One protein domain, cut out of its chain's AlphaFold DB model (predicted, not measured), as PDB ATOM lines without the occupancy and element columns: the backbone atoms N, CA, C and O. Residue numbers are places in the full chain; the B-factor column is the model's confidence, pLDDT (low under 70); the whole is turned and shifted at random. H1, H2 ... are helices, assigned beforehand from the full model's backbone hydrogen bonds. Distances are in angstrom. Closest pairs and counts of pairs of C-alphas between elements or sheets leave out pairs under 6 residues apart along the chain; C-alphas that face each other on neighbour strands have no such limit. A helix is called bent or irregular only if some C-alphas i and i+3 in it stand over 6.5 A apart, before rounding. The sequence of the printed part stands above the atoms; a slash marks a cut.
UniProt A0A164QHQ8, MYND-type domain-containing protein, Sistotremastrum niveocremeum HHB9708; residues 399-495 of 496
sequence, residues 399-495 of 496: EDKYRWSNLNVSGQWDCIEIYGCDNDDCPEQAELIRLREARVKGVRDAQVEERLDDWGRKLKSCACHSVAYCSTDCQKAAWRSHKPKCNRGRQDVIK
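AT A GLANCE: This is residues 399 to 495 of the 496 residues of the protein "MYND-type domain-containing protein" of Sistotremastrum niveocremeum HHB9708 (UniProt A0A164QHQ8). Five short helices, H1 to H5, make a small cluster at one part of an elongated model, and a longer, sharply kinked helix, H6, arches at the far end with an unnamed loop, residues 458 to 471, between H5 and H6. Within the cluster H1 and H4 are at opposite corners, with H3 bridging them on one side and H5 on the other, while residues 438 to 447 stick out at the end away from H6. The printed part has 97 residues with six named helices, in the order H1, H2, H3, H4, H5, H6, and no named strand; the class is all helix. The whole is only just compact, close to loose, with a radius of gyration of the C-alphas of 14.7 A, and its spans of 50 by 25 by 16 A make it only just a rod.

IN THESE COORDINATES: The printed part begins with H1, residues 399 to 406, whose first C-alpha, that of Glu 399, is at (-3.671, -35.929, 29.146); its length is 10.8 A from first to last C-alpha. H2, residues 409 to 414, is 8.9 A long, and H3, residues 416 to 419, is 5.8 A long. H4, residues 427 to 437, runs 15.4 A from C-alpha 427 at (-4.435, -52.544, 12.123). H5, residues 446 to 457, is 16.4 A long. H6, residues 472 to 493, is the longest helix by residues, with 22, and measures 21.8 A to C-alpha 493 at (9.668, -29.617, 25.966). It has a kink of 95 degrees near residue 481, and it is irregular: C-alphas 477 and 480 are 7.2 A apart.

HOW THE PARTS SIT: H1 touches H5, and H5 touches H1 with residues 453 to 457 alone; the closest C-alphas of the two are those of Trp 404 and Gly 456, 6.6 A apart. These two helices run opposite ways at a shallow tilt of 25 degrees. H1 also touches H3, with the C-alphas of Asp 400 and Tyr 419 the closest at 5.7 A. H2 touches H5 at residues 449 to 453 of H5 alone, closest at the C-alphas of Val 409 and Glu 449, 7.1 A apart; they run the same way at a steep tilt of 64 degrees. H2 and H3 meet only through their link. H3 touches H4, and their closest C-alphas, those of Ile 416 and Gln 429, are 7.2 A apart. H4 and H5 are close but not clearly touching, with the C-alphas of Leu 432 and Leu 452 the closest at 7.2 A; they run opposite ways at a steep tilt of 46 degrees. H1 and H4 are apart, and H6 touches no helix. In H1, H2, H4 and H5 every O i to N i+4 pair is within hydrogen-bond range, in H6 12 of 18 are, and H3 is too short for such a pair.

THE WHOLE: The two C-alphas farthest apart are those of Gly 442 and Lys 495, at 50.6 A. Residues 438 to 447 stand free, and the body without them spans 39 by 25 by 16 A. The links H1 to H2 and H2 to H3 are tight, H3 to H4 and H4 to H5 are short, and H5 to H6 is long, with 14 residues. In that long link, residues 460 to 461 pair with residues 468 to 469, antiparallel, in stretches too short to be named strands. The printed part has no cut. The mean pLDDT of the printed part is 87.4, and residues 489 to 495 are under 70.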
ATOM      1  N   GLU A 399      -2.289 -36.397  29.034       86.56
ATOM      2  CA  GLU A 399      -3.671 -35.929  29.146       86.56
ATOM      3  C   GLU A 399      -4.646 -36.875  28.429       86.56
ATOM      4  O   GLU A 399      -5.568 -37.379  29.063       86.56
ATOM      5  N   ASP A 400      -4.381 -37.214  27.164       86.44
ATOM      6  CA  ASP A 400      -5.192 -38.134  26.350       86.44
ATOM      7  C   ASP A 400      -5.338 -39.503  27.031       86.44
ATOM      8  O   ASP A 400      -6.412 -40.099  27.062       86.44
ATOM      9  N   LYS A 401      -4.272 -39.981  27.683       84.88
ATOM     10  CA  LYS A 401      -4.307 -41.227  28.456       84.88
ATOM     11  C   LYS A 401      -5.204 -41.129  29.691       84.88
ATOM     12  O   LYS A 401      -5.847 -42.117  30.063       84.88
ATOM     13  N   TYR A 402      -5.210 -39.983  30.368       86.06
ATOM     14  CA  TYR A 402      -6.114 -39.743  31.493       86.06
ATOM     15  C   TYR A 402      -7.557 -39.641  31.014       86.06
ATOM     16  O   TYR A 402      -8.411 -40.285  31.614       86.06
ATOM     17  N   ARG A 403      -7.803 -38.943  29.898       86.88
ATOM     18  CA  ARG A 403      -9.119 -38.870  29.252       86.88
ATOM     19  C   ARG A 403      -9.636 -40.262  28.925       86.88
ATOM     20  O   ARG A 403     -10.674 -40.642  29.451       86.88
ATOM     21  N   TRP A 404      -8.853 -41.070  28.207       87.81
ATOM     22  CA  TRP A 404      -9.212 -42.455  27.887       87.81
ATOM     23  C   TRP A 404      -9.597 -43.277  29.121       87.81
ATOM     24  O   TRP A 404     -10.605 -43.977  29.133       87.81
ATOM     25  N   SER A 405      -8.799 -43.170  30.187       84.12
ATOM     26  CA  SER A 405      -9.013 -43.931  31.424       84.12
ATOM     27  C   SER A 405     -10.276 -43.517  32.192       84.12
ATOM     28  O   SER A 405     -10.660 -44.228  33.124       84.12
ATOM     29  N   ASN A 406     -10.870 -42.376  31.840       81.50
ATOM     30  CA  ASN A 406     -12.059 -41.816  32.473       81.50
ATOM     31  C   ASN A 406     -13.335 -42.048  31.653       81.50
ATOM     32  O   ASN A 406     -14.424 -41.862  32.190       81.50
ATOM     33  N   LEU A 407     -13.218 -42.462  30.388       83.44
ATOM     34  CA  LEU A 407     -14.367 -42.759  29.537       83.44
ATOM     35  C   LEU A 407     -15.130 -43.986  30.054       83.44
ATOM     36  O   LEU A 407     -14.533 -44.970  30.500       83.44
ATOM     37  N   ASN A 408     -16.458 -43.938  29.954       83.12
ATOM     38  CA  ASN A 408     -17.286 -45.139  30.031       83.12
ATOM     39  C   ASN A 408     -17.168 -45.943  28.720       83.12
ATOM     40  O   ASN A 408     -16.545 -45.497  27.759       83.12
ATOM     41  N   VAL A 409     -17.776 -47.132  28.670       87.06
ATOM     42  CA  VAL A 409     -17.674 -48.026  27.501       87.06
ATOM     43  C   VAL A 409     -18.144 -47.344  26.213       87.06
ATOM     44  O   VAL A 409     -17.450 -47.421  25.207       87.06
ATOM     45  N   SER A 410     -19.283 -46.645  26.246       85.38
ATOM     46  CA  SER A 410     -19.789 -45.856  25.113       85.38
ATOM     47  C   SER A 410     -18.745 -44.832  24.641       85.38
ATOM     48  O   SER A 410     -18.272 -44.921  23.512       85.38
ATOM     49  N   GLY A 411     -18.253 -43.973  25.537       86.12
ATOM     50  CA  GLY A 411     -17.244 -42.969  25.204       86.12
ATOM     51  C   GLY A 411     -15.937 -43.562  24.668       86.12
ATOM     52  O   GLY A 411     -15.326 -42.974  23.781       86.12
ATOM     53  N   GLN A 412     -15.511 -44.737  25.147       89.62
ATOM     54  CA  GLN A 412     -14.332 -45.427  24.605       89.62
ATOM     55  C   GLN A 412     -14.516 -45.811  23.137       89.62
ATOM     56  O   GLN A 412     -13.564 -45.697  22.369       89.62
ATOM     57  N   TRP A 413     -15.714 -46.245  22.740       90.31
ATOM     58  CA  TRP A 413     -16.026 -46.551  21.343       90.31
ATOM     59  C   TRP A 413     -16.025 -45.301  20.463       90.31
ATOM     60  O   TRP A 413     -15.500 -45.329  19.347       90.31
ATOM     61  N   ASP A 414     -16.571 -44.204  20.972       86.88
ATOM     62  CA  ASP A 414     -16.725 -42.972  20.192       86.88
ATOM     63  C   ASP A 414     -15.400 -42.217  20.055       86.88
ATOM     64  O   ASP A 414     -15.146 -41.541  19.063       86.88
ATOM     65  N   CYS A 415     -14.499 -42.386  21.024       90.06
ATOM     66  CA  CYS A 415     -13.224 -41.681  21.058       90.06
ATOM     67  C   CYS A 415     -12.034 -42.503  20.535       90.06
ATOM     68  O   CYS A 415     -10.888 -42.102  20.770       90.06
ATOM     69  N   ILE A 416     -12.258 -43.625  19.833       92.88
ATOM     70  CA  ILE A 416     -11.176 -44.455  19.265       92.88
ATOM     71  C   ILE A 416     -10.248 -43.609  18.393       92.88
ATOM     72  O   ILE A 416      -9.031 -43.679  18.537       92.88
ATOM     73  N   GLU A 417     -10.800 -42.798  17.499       91.12
ATOM     74  CA  GLU A 417     -10.018 -41.973  16.579       91.12
ATOM     75  C   GLU A 417      -9.392 -40.751  17.259       91.12
ATOM     76  O   GLU A 417      -8.402 -40.217  16.764       91.12
ATOM     77  N   ILE A 418      -9.953 -40.312  18.389       89.25
ATOM     78  CA  ILE A 418      -9.532 -39.093  19.089       89.25
ATOM     79  C   ILE A 418      -8.337 -39.373  20.005       89.25
ATOM     80  O   ILE A 418      -7.364 -38.620  19.994       89.25
ATOM     81  N   TYR A 419      -8.406 -40.446  20.794       89.12
ATOM     82  CA  TYR A 419      -7.388 -40.793  21.797       89.12
ATOM     83  C   TYR A 419      -6.598 -42.056  21.444       89.12
ATOM     84  O   TYR A 419      -5.833 -42.548  22.272       89.12
ATOM     85  N   GLY A 420      -6.810 -42.601  20.247       90.12
ATOM     86  CA  GLY A 420      -6.217 -43.845  19.782       90.12
ATOM     87  C   GLY A 420      -4.752 -43.764  19.369       90.12
ATOM     88  O   GLY A 420      -3.943 -42.990  19.875       90.12
ATOM     89  N   CYS A 421      -4.379 -44.641  18.441       92.94
ATOM     90  CA  CYS A 421      -3.030 -44.717  17.907       92.94
ATOM     91  C   CYS A 421      -2.834 -43.667  16.804       92.94
ATOM     92  O   CYS A 421      -3.521 -43.698  15.792       92.94
ATOM     93  N   ASP A 422      -1.802 -42.829  16.913       92.31
ATOM     94  CA  ASP A 422      -1.434 -41.828  15.890       92.31
ATOM     95  C   ASP A 422      -0.834 -42.429  14.595       92.31
ATOM     96  O   ASP A 422      -0.194 -41.732  13.804       92.31
ATOM     97  N   ASN A 423      -0.931 -43.745  14.396       94.00
ATOM     98  CA  ASN A 423      -0.574 -44.374  13.129       94.00
ATOM     99  C   ASN A 423      -1.846 -44.562  12.300       94.00
ATOM    100  O   ASN A 423      -2.627 -45.456  12.617       94.00
ATOM    101  N   ASP A 424      -1.995 -43.785  11.225       91.31
ATOM    102  CA  ASP A 424      -3.158 -43.833  10.322       91.31
ATOM    103  C   ASP A 424      -3.441 -45.256   9.794       91.31
ATOM    104  O   ASP A 424      -4.591 -45.639   9.609       91.31
ATOM    105  N   ASP A 425      -2.394 -46.077   9.637       93.94
ATOM    106  CA  ASP A 425      -2.480 -47.472   9.187       93.94
ATOM    107  C   ASP A 425      -2.478 -48.483  10.359       93.94
ATOM    108  O   ASP A 425      -1.947 -49.592  10.242       93.94
ATOM    109  N   CYS A 426      -2.964 -48.110  11.547       95.88
ATOM    110  CA  CYS A 426      -2.974 -49.005  12.705       95.88
ATOM    111  C   CYS A 426      -3.982 -50.157  12.502       95.88
ATOM    112  O   CYS A 426      -5.190 -49.915  12.524       95.88
ATOM    113  N   PRO A 427      -3.530 -51.425  12.392       95.25
ATOM    114  CA  PRO A 427      -4.435 -52.544  12.123       95.25
ATOM    115  C   PRO A 427      -5.393 -52.813  13.287       95.25
ATOM    116  O   PRO A 427      -6.538 -53.192  13.074       95.25
ATOM    117  N   GLU A 428      -4.931 -52.590  14.518       95.25
ATOM    118  CA  GLU A 428      -5.744 -52.778  15.719       95.25
ATOM    119  C   GLU A 428      -6.854 -51.728  15.813       95.25
ATOM    120  O   GLU A 428      -7.999 -52.072  16.076       95.25
ATOM    121  N   GLN A 429      -6.534 -50.463  15.528       95.56
ATOM    122  CA  GLN A 429      -7.525 -49.391  15.499       95.56
ATOM    123  C   GLN A 429      -8.564 -49.621  14.400       95.56
ATOM    124  O   GLN A 429      -9.756 -49.500  14.659       95.56
ATOM    125  N   ALA A 430      -8.122 -50.004  13.198       95.81
ATOM    126  CA  ALA A 430      -9.019 -50.320  12.090       95.81
ATOM    127  C   ALA A 430      -9.980 -51.470  12.439       95.81
ATOM    128  O   ALA A 430     -11.167 -51.402  12.126       95.81
ATOM    129  N   GLU A 431      -9.494 -52.505  13.130       96.12
ATOM    130  CA  GLU A 431     -10.342 -53.606  13.589       96.12
ATOM    131  C   GLU A 431     -11.327 -53.171  14.681       96.12
ATOM    132  O   GLU A 431     -12.485 -53.577  14.643       96.12
ATOM    133  N   LEU A 432     -10.911 -52.329  15.632       95.25
ATOM    134  CA  LEU A 432     -11.814 -51.792  16.655       95.25
ATOM    135  C   LEU A 432     -12.901 -50.900  16.034       95.25
ATOM    136  O   LEU A 432     -14.067 -51.048  16.382       95.25
ATOM    137  N   ILE A 433     -12.569 -50.054  15.055       94.38
ATOM    138  CA  ILE A 433     -13.561 -49.261  14.305       94.38
ATOM    139  C   ILE A 433     -14.544 -50.181  13.569       94.38
ATOM    140  O   ILE A 433     -15.755 -50.000  13.675       94.38
ATOM    141  N   ARG A 434     -14.053 -51.230  12.898       94.81
ATOM    142  CA  ARG A 434     -14.915 -52.226  12.243       94.81
ATOM    143  C   ARG A 434     -15.843 -52.924  13.240       94.81
ATOM    144  O   ARG A 434     -17.003 -53.187  12.931       94.81
ATOM    145  N   LEU A 435     -15.335 -53.261  14.428       93.25
ATOM    146  CA  LEU A 435     -16.141 -53.858  15.492       93.25
ATOM    147  C   LEU A 435     -17.192 -52.873  16.001       93.25
ATOM    148  O   LEU A 435     -18.329 -53.299  16.170       93.25
ATOM    149  N   ARG A 436     -16.854 -51.585  16.156       91.12
ATOM    150  CA  ARG A 436     -17.804 -50.513  16.495       91.12
ATOM    151  C   ARG A 436     -18.959 -50.455  15.502       91.12
ATOM    152  O   ARG A 436     -20.107 -50.484  15.924       91.12
ATOM    153  N   GLU A 437     -18.659 -50.426  14.205       90.00
ATOM    154  CA  GLU A 437     -19.662 -50.383  13.128       90.00
ATOM    155  C   GLU A 437     -20.552 -51.634  13.084       90.00
ATOM    156  O   GLU A 437     -21.693 -51.578  12.632       90.00
ATOM    157  N   ALA A 438     -20.041 -52.772  13.559       89.06
ATOM    158  CA  ALA A 438     -20.780 -54.027  13.639       89.06
ATOM    159  C   ALA A 438     -21.564 -54.200  14.954       89.06
ATOM    160  O   ALA A 438     -22.248 -55.218  15.114       89.06
ATOM    161  N   ARG A 439     -21.461 -53.261  15.908       86.19
ATOM    162  CA  ARG A 439     -22.200 -53.336  17.175       86.19
ATOM    163  C   ARG A 439     -23.700 -53.268  16.911       86.19
ATOM    164  O   ARG A 439     -24.178 -52.515  16.068       86.19
ATOM    165  N   VAL A 440     -24.449 -54.048  17.683       82.75
ATOM    166  CA  VAL A 440     -25.911 -54.027  17.690       82.75
ATOM    167  C   VAL A 440     -26.355 -53.529  19.059       82.75
ATOM    168  O   VAL A 440     -25.935 -54.081  20.075       82.75
ATOM    169  N   LYS A 441     -27.201 -52.495  19.090       80.94
ATOM    170  CA  LYS A 441     -27.766 -51.943  20.332       80.94
ATOM    171  C   LYS A 441     -28.448 -53.055  21.143       80.94
ATOM    172  O   LYS A 441     -29.165 -53.883  20.581       80.94
ATOM    173  N   GLY A 442     -28.197 -53.106  22.447       80.44
ATOM    174  CA  GLY A 442     -28.644 -54.165  23.354       80.44
ATOM    175  C   GLY A 442     -27.803 -55.448  23.345       80.44
ATOM    176  O   GLY A 442     -28.119 -56.376  24.095       80.44
ATOM    177  N   VAL A 443     -26.761 -55.552  22.510       85.19
ATOM    178  CA  VAL A 443     -25.873 -56.722  22.440       85.19
ATOM    179  C   VAL A 443     -24.449 -56.312  22.793       85.19
ATOM    180  O   VAL A 443     -23.777 -55.613  22.035       85.19
ATOM    181  N   ARG A 444     -23.967 -56.802  23.939       85.56
ATOM    182  CA  ARG A 444     -22.627 -56.503  24.452       85.56
ATOM    183  C   ARG A 444     -21.680 -57.684  24.340       85.56
ATOM    184  O   ARG A 444     -22.053 -58.822  24.625       85.56
ATOM    185  N   ASP A 445     -20.437 -57.377  23.990       90.12
ATOM    186  CA  ASP A 445     -19.327 -58.326  23.960       90.12
ATOM    187  C   ASP A 445     -18.245 -57.867  24.941       90.12
ATOM    188  O   ASP A 445     -17.392 -57.036  24.628       90.12
ATOM    189  N   ALA A 446     -18.290 -58.429  26.150       91.19
ATOM    190  CA  ALA A 446     -17.375 -58.067  27.227       91.19
ATOM    191  C   ALA A 446     -15.898 -58.320  26.876       91.19
ATOM    192  O   ALA A 446     -15.030 -57.616  27.385       91.19
ATOM    193  N   GLN A 447     -15.592 -59.296  26.009       93.56
ATOM    194  CA  GLN A 447     -14.207 -59.573  25.615       93.56
ATOM    195  C   GLN A 447     -13.680 -58.492  24.676       93.56
ATOM    196  O   GLN A 447     -12.533 -58.059  24.794       93.56
ATOM    197  N   VAL A 448     -14.519 -58.046  23.742       93.19
ATOM    198  CA  VAL A 448     -14.176 -56.950  22.835       93.19
ATOM    199  C   VAL A 448     -14.061 -55.627  23.597       93.19
ATOM    200  O   VAL A 448     -13.139 -54.858  23.340       93.19
ATOM    201  N   GLU A 449     -14.943 -55.379  24.565       93.19
ATOM    202  CA  GLU A 449     -14.885 -54.187  25.420       93.19
ATOM    203  C   GLU A 449     -13.636 -54.175  26.320       93.19
ATOM    204  O   GLU A 449     -12.968 -53.150  26.430       93.19
ATOM    205  N   GLU A 450     -13.252 -55.316  26.905       93.94
ATOM    206  CA  GLU A 450     -11.994 -55.434  27.657       93.94
ATOM    207  C   GLU A 450     -10.775 -55.196  26.750       93.94
ATOM    208  O   GLU A 450      -9.842 -54.488  27.133       93.94
ATOM    209  N   ARG A 451     -10.796 -55.731  25.519       94.88
ATOM    210  CA  ARG A 451      -9.753 -55.483  24.510       94.88
ATOM    211  C   ARG A 451      -9.641 -53.996  24.167       94.88
ATOM    212  O   ARG A 451      -8.522 -53.502  24.042       94.88
ATOM    213  N   LEU A 452     -10.766 -53.293  24.024       94.62
ATOM    214  CA  LEU A 452     -10.804 -51.855  23.758       94.62
ATOM    215  C   LEU A 452     -10.186 -51.051  24.913       94.62
ATOM    216  O   LEU A 452      -9.269 -50.259  24.682       94.62
ATOM    217  N   ASP A 453     -10.640 -51.283  26.150       92.38
ATOM    218  CA  ASP A 453     -10.115 -50.591  27.336       92.38
ATOM    219  C   ASP A 453      -8.599 -50.810  27.477       92.38
ATOM    220  O   ASP A 453      -7.827 -49.855  27.632       92.38
ATOM    221  N   ASP A 454      -8.156 -52.062  27.348       92.50
ATOM    222  CA  ASP A 454      -6.753 -52.451  27.452       92.50
ATOM    223  C   ASP A 454      -5.887 -51.844  26.336       92.50
ATOM    224  O   ASP A 454      -4.779 -51.361  26.604       92.50
ATOM    225  N   TRP A 455      -6.398 -51.800  25.101       94.00
ATOM    226  CA  TRP A 455      -5.717 -51.188  23.962       94.00
ATOM    227  C   TRP A 455      -5.374 -49.719  24.225       94.00
ATOM    228  O   TRP A 455      -4.201 -49.338  24.123       94.00
ATOM    229  N   GLY A 456      -6.351 -48.909  24.645       91.38
ATOM    230  CA  GLY A 456      -6.109 -47.493  24.925       91.38
ATOM    231  C   GLY A 456      -5.237 -47.262  26.168       91.38
ATOM    232  O   GLY A 456      -4.328 -46.426  26.157       91.38
ATOM    233  N   ARG A 457      -5.376 -48.078  27.227       88.12
ATOM    234  CA  ARG A 457      -4.489 -48.005  28.414       88.12
ATOM    235  C   ARG A 457      -3.023 -48.293  28.085       88.12
ATOM    236  O   ARG A 457      -2.120 -47.753  28.747       88.12
ATOM    237  N   LYS A 458      -2.774 -49.158  27.098       90.56
ATOM    238  CA  LYS A 458      -1.434 -49.594  26.675       90.56
ATOM    239  C   LYS A 458      -0.763 -48.667  25.667       90.56
ATOM    240  O   LYS A 458       0.415 -48.890  25.371       90.56
ATOM    241  N   LEU A 459      -1.438 -47.611  25.212       90.81
ATOM    242  CA  LEU A 459      -0.828 -46.585  24.372       90.81
ATOM    243  C   LEU A 459       0.437 -46.018  25.034       90.81
ATOM    244  O   LEU A 459       0.479 -45.692  26.231       90.81
ATOM    245  N   LYS A 460       1.504 -45.941  24.236       89.25
ATOM    246  CA  LYS A 460       2.824 -45.461  24.639       89.25
ATOM    247  C   LYS A 460       3.063 -44.096  24.020       89.25
ATOM    248  O   LYS A 460       3.144 -43.974  22.798       89.25
ATOM    249  N   SER A 461       3.225 -43.086  24.867       88.44
ATOM    250  CA  SER A 461       3.582 -41.742  24.424       88.44
ATOM    251  C   SER A 461       4.948 -41.749  23.736       88.44
ATOM    252  O   SER A 461       5.907 -42.366  24.213       88.44
ATOM    253  N   CYS A 462       5.060 -41.028  22.626       89.81
ATOM    254  CA  CYS A 462       6.353 -40.728  22.027       89.81
ATOM    255  C   CYS A 462       7.180 -39.830  22.964       89.81
ATOM    256  O   CYS A 462       6.648 -39.136  23.824       89.81
ATOM    257  N   ALA A 463       8.493 -39.775  22.759       85.00
ATOM    258  CA  ALA A 463       9.400 -38.929  23.536       85.00
ATOM    259  C   ALA A 463       9.191 -37.413  23.341       85.00
ATOM    260  O   ALA A 463       9.745 -36.630  24.098       85.00
ATOM    261  N   CYS A 464       8.469 -36.981  22.303       85.94
ATOM    262  CA  CYS A 464       8.011 -35.590  22.187       85.94
ATOM    263  C   CYS A 464       6.680 -35.346  22.914       85.94
ATOM    264  O   CYS A 464       6.188 -34.227  22.893       85.94
ATOM    265  N   HIS A 465       6.078 -36.395  23.487       85.94
ATOM    266  CA  HIS A 465       4.815 -36.398  24.224       85.94
ATOM    267  C   HIS A 465       3.592 -35.812  23.494       85.94
ATOM    268  O   HIS A 465       2.561 -35.570  24.115       85.94
ATOM    269  N   SER A 466       3.687 -35.618  22.178       85.75
ATOM    270  CA  SER A 466       2.620 -35.040  21.354       85.75
ATOM    271  C   SER A 466       1.727 -36.080  20.674       85.75
ATOM    272  O   SER A 466       0.757 -35.690  20.044       85.75
ATOM    273  N   VAL A 467       2.131 -37.351  20.695       89.75
ATOM    274  CA  VAL A 467       1.459 -38.480  20.032       89.75
ATOM    275  C   VAL A 467       1.628 -39.745  20.870       89.75
ATOM    276  O   VAL A 467       2.602 -39.854  21.636       89.75
ATOM    277  N   ALA A 468       0.745 -40.717  20.679       91.56
ATOM    278  CA  ALA A 468       0.796 -42.028  21.298       91.56
ATOM    279  C   ALA A 468       0.624 -43.160  20.272       91.56
ATOM    280  O   ALA A 468      -0.052 -43.036  19.257       91.56
ATOM    281  N   TYR A 469       1.271 -44.297  20.538       93.56
ATOM    282  CA  TYR A 469       1.206 -45.474  19.673       93.56
ATOM    283  C   TYR A 469       0.872 -46.725  20.481       93.56
ATOM    284  O   TYR A 469       1.426 -46.936  21.563       93.56
ATOM    285  N   CYS A 470       0.031 -47.602  19.931       93.56
ATOM    286  CA  CYS A 470      -0.317 -48.877  20.569       93.56
ATOM    287  C   CYS A 470       0.849 -49.879  20.575       93.56
ATOM    288  O   CYS A 470       0.935 -50.751  21.437       93.56
ATOM    289  N   SER A 471       1.799 -49.734  19.647       93.38
ATOM    290  CA  SER A 471       2.973 -50.595  19.557       93.38
ATOM    291  C   SER A 471       4.196 -49.859  19.014       93.38
ATOM    292  O   SER A 471       4.107 -48.824  18.351       93.38
ATOM    293  N   THR A 472       5.374 -50.431  19.272       92.81
ATOM    294  CA  THR A 472       6.636 -49.949  18.693       92.81
ATOM    295  C   THR A 472       6.639 -50.067  17.167       92.81
ATOM    296  O   THR A 472       7.303 -49.281  16.496       92.81
ATOM    297  N   ASP A 473       5.886 -51.011  16.604       94.56
ATOM    298  CA  ASP A 473       5.800 -51.184  15.155       94.56
ATOM    299  C   ASP A 473       4.917 -50.111  14.513       94.56
ATOM    300  O   ASP A 473       5.330 -49.532  13.510       94.56
ATOM    301  N   CYS A 474       3.800 -49.733  15.146       95.06
ATOM    302  CA  CYS A 474       3.019 -48.559  14.733       95.06
ATOM    303  C   CYS A 474       3.857 -47.276  14.803       95.06
ATOM    304  O   CYS A 474       3.854 -46.483  13.865       95.06
ATOM    305  N   GLN A 475       4.659 -47.105  15.861       93.94
ATOM    306  CA  GLN A 475       5.576 -45.968  15.962       93.94
ATOM    307  C   GLN A 475       6.606 -45.947  14.821       93.94
ATOM    308  O   GLN A 475       6.882 -44.890  14.257       93.94
ATOM    309  N   LYS A 476       7.202 -47.098  14.479       93.69
ATOM    310  CA  LYS A 476       8.171 -47.207  13.374       93.69
ATOM    311  C   LYS A 476       7.523 -46.933  12.018       93.69
ATOM    312  O   LYS A 476       8.142 -46.255  11.199       93.69
ATOM    313  N   ALA A 477       6.308 -47.436  11.793       93.56
ATOM    314  CA  ALA A 477       5.544 -47.208  10.569       93.56
ATOM    315  C   ALA A 477       5.248 -45.710  10.378       93.56
ATOM    316  O   ALA A 477       5.621 -45.129   9.357       93.56
ATOM    317  N   ALA A 478       4.735 -45.055  11.422       93.25
ATOM    318  CA  ALA A 478       4.451 -43.621  11.428       93.25
ATOM    319  C   ALA A 478       5.714 -42.735  11.510       93.25
ATOM    320  O   ALA A 478       5.645 -41.513  11.367       93.25
ATOM    321  N   TRP A 479       6.908 -43.303  11.729       92.88
ATOM    322  CA  TRP A 479       8.109 -42.512  12.019       92.88
ATOM    323  C   TRP A 479       8.500 -41.562  10.886       92.88
ATOM    324  O   TRP A 479       8.989 -40.462  11.147       92.88
ATOM    325  N   ARG A 480       8.288 -41.952   9.622       90.62
ATOM    326  CA  ARG A 480       8.642 -41.114   8.462       90.62
ATOM    327  C   ARG A 480       7.882 -39.786   8.460       90.62
ATOM    328  O   ARG A 480       8.500 -38.749   8.227       90.62
ATOM    329  N   SER A 481       6.582 -39.813   8.756       89.12
ATOM    330  CA  SER A 481       5.730 -38.620   8.833       89.12
ATOM    331  C   SER A 481       5.879 -37.891  10.175       89.12
ATOM    332  O   SER A 481       5.840 -36.660  10.220       89.12
ATOM    333  N   HIS A 482       6.119 -38.622  11.268       90.56
ATOM    334  CA  HIS A 482       6.212 -38.052  12.611       90.56
ATOM    335  C   HIS A 482       7.574 -37.408  12.933       90.56
ATOM    336  O   HIS A 482       7.616 -36.375  13.604       90.56
ATOM    337  N   LYS A 483       8.702 -37.946  12.447       90.50
ATOM    338  CA  LYS A 483      10.067 -37.490  12.801       90.50
ATOM    339  C   LYS A 483      10.282 -35.966  12.682       90.50
ATOM    340  O   LYS A 483      10.851 -35.390  13.613       90.50
ATOM    341  N   PRO A 484       9.824 -35.271  11.617       87.06
ATOM    342  CA  PRO A 484       9.956 -33.813  11.520       87.06
ATOM    343  C   PRO A 484       9.154 -33.041  12.581       87.06
ATOM    344  O   PRO A 484       9.530 -31.925  12.942       87.06
ATOM    345  N   LYS A 485       8.035 -33.599  13.063       86.12
ATOM    346  CA  LYS A 485       7.225 -33.029  14.152       86.12
ATOM    347  C   LYS A 485       7.857 -33.342  15.514       86.12
ATOM    348  O   LYS A 485       8.009 -32.443  16.331       86.12
ATOM    349  N   CYS A 486       8.333 -34.575  15.703       86.94
ATOM    350  CA  CYS A 486       9.002 -35.038  16.922       86.94
ATOM    351  C   CYS A 486      10.209 -34.169  17.300       86.94
ATOM    352  O   CYS A 486      10.352 -33.754  18.448       86.94
ATOM    353  N   ASN A 487      11.064 -33.854  16.321       81.56
ATOM    354  CA  ASN A 487      12.257 -33.038  16.549       81.56
ATOM    355  C   ASN A 487      11.927 -31.600  16.969       81.56
ATOM    356  O   ASN A 487      12.692 -31.016  17.731       81.56
ATOM    357  N   ARG A 488      10.805 -31.048  16.489       76.62
ATOM    358  CA  ARG A 488      10.312 -29.726  16.899       76.62
ATOM    359  C   ARG A 488       9.733 -29.779  18.311       76.62
ATOM    360  O   ARG A 488      10.223 -29.074  19.179       76.62
ATOM    361  N   GLY A 489       8.824 -30.720  18.575       67.81
ATOM    362  CA  GLY A 489       8.214 -30.876  19.901       67.81
ATOM    363  C   GLY A 489       9.227 -31.158  21.017       67.81
ATOM    364  O   GLY A 489       9.080 -30.659  22.125       67.81
ATOM    365  N   ARG A 490      10.322 -31.880  20.733       67.75
ATOM    366  CA  ARG A 490      11.415 -32.068  21.708       67.75
ATOM    367  C   ARG A 490      12.141 -30.771  22.081       67.75
ATOM    368  O   ARG A 490      12.667 -30.698  23.182       67.75
ATOM    369  N   GLN A 491      12.218 -29.783  21.190       57.41
ATOM    370  CA  GLN A 491      12.861 -28.498  21.493       57.41
ATOM    371  C   GLN A 491      11.983 -27.609  22.378       57.41
ATOM    372  O   GLN A 491      12.528 -26.841  23.165       57.41
ATOM    373  N   ASP A 492      10.661 -27.751  22.281       54.12
ATOM    374  CA  ASP A 492       9.702 -27.002  23.096       54.12
ATOM    375  C   ASP A 492       9.592 -27.592  24.512       54.12
ATOM    376  O   ASP A 492       9.599 -26.846  25.484       54.12
ATOM    377  N   VAL A 493       9.649 -28.924  24.655       53.69
ATOM    378  CA  VAL A 493       9.668 -29.617  25.966       53.69
ATOM    379  C   VAL A 493      10.943 -29.327  26.781       53.69
ATOM    380  O   VAL A 493      10.927 -29.421  28.001       53.69
ATOM    381  N   ILE A 494      12.058 -28.965  26.134       47.09
ATOM    382  CA  ILE A 494      13.333 -28.631  26.810       47.09
ATOM    383  C   ILE A 494      13.377 -27.157  27.266       47.09
ATOM    384  O   ILE A 494      14.268 -26.777  28.025       47.09
ATOM    385  N   LYS A 495      12.447 -26.311  26.804       34.19
ATOM    386  CA  LYS A 495      12.430 -24.862  27.080       34.19
ATOM    387  C   LYS A 495      11.462 -24.431  28.190       34.19
ATOM    388  O   LYS A 495      11.395 -23.229  28.447       34.19
TER     389      LYS A 495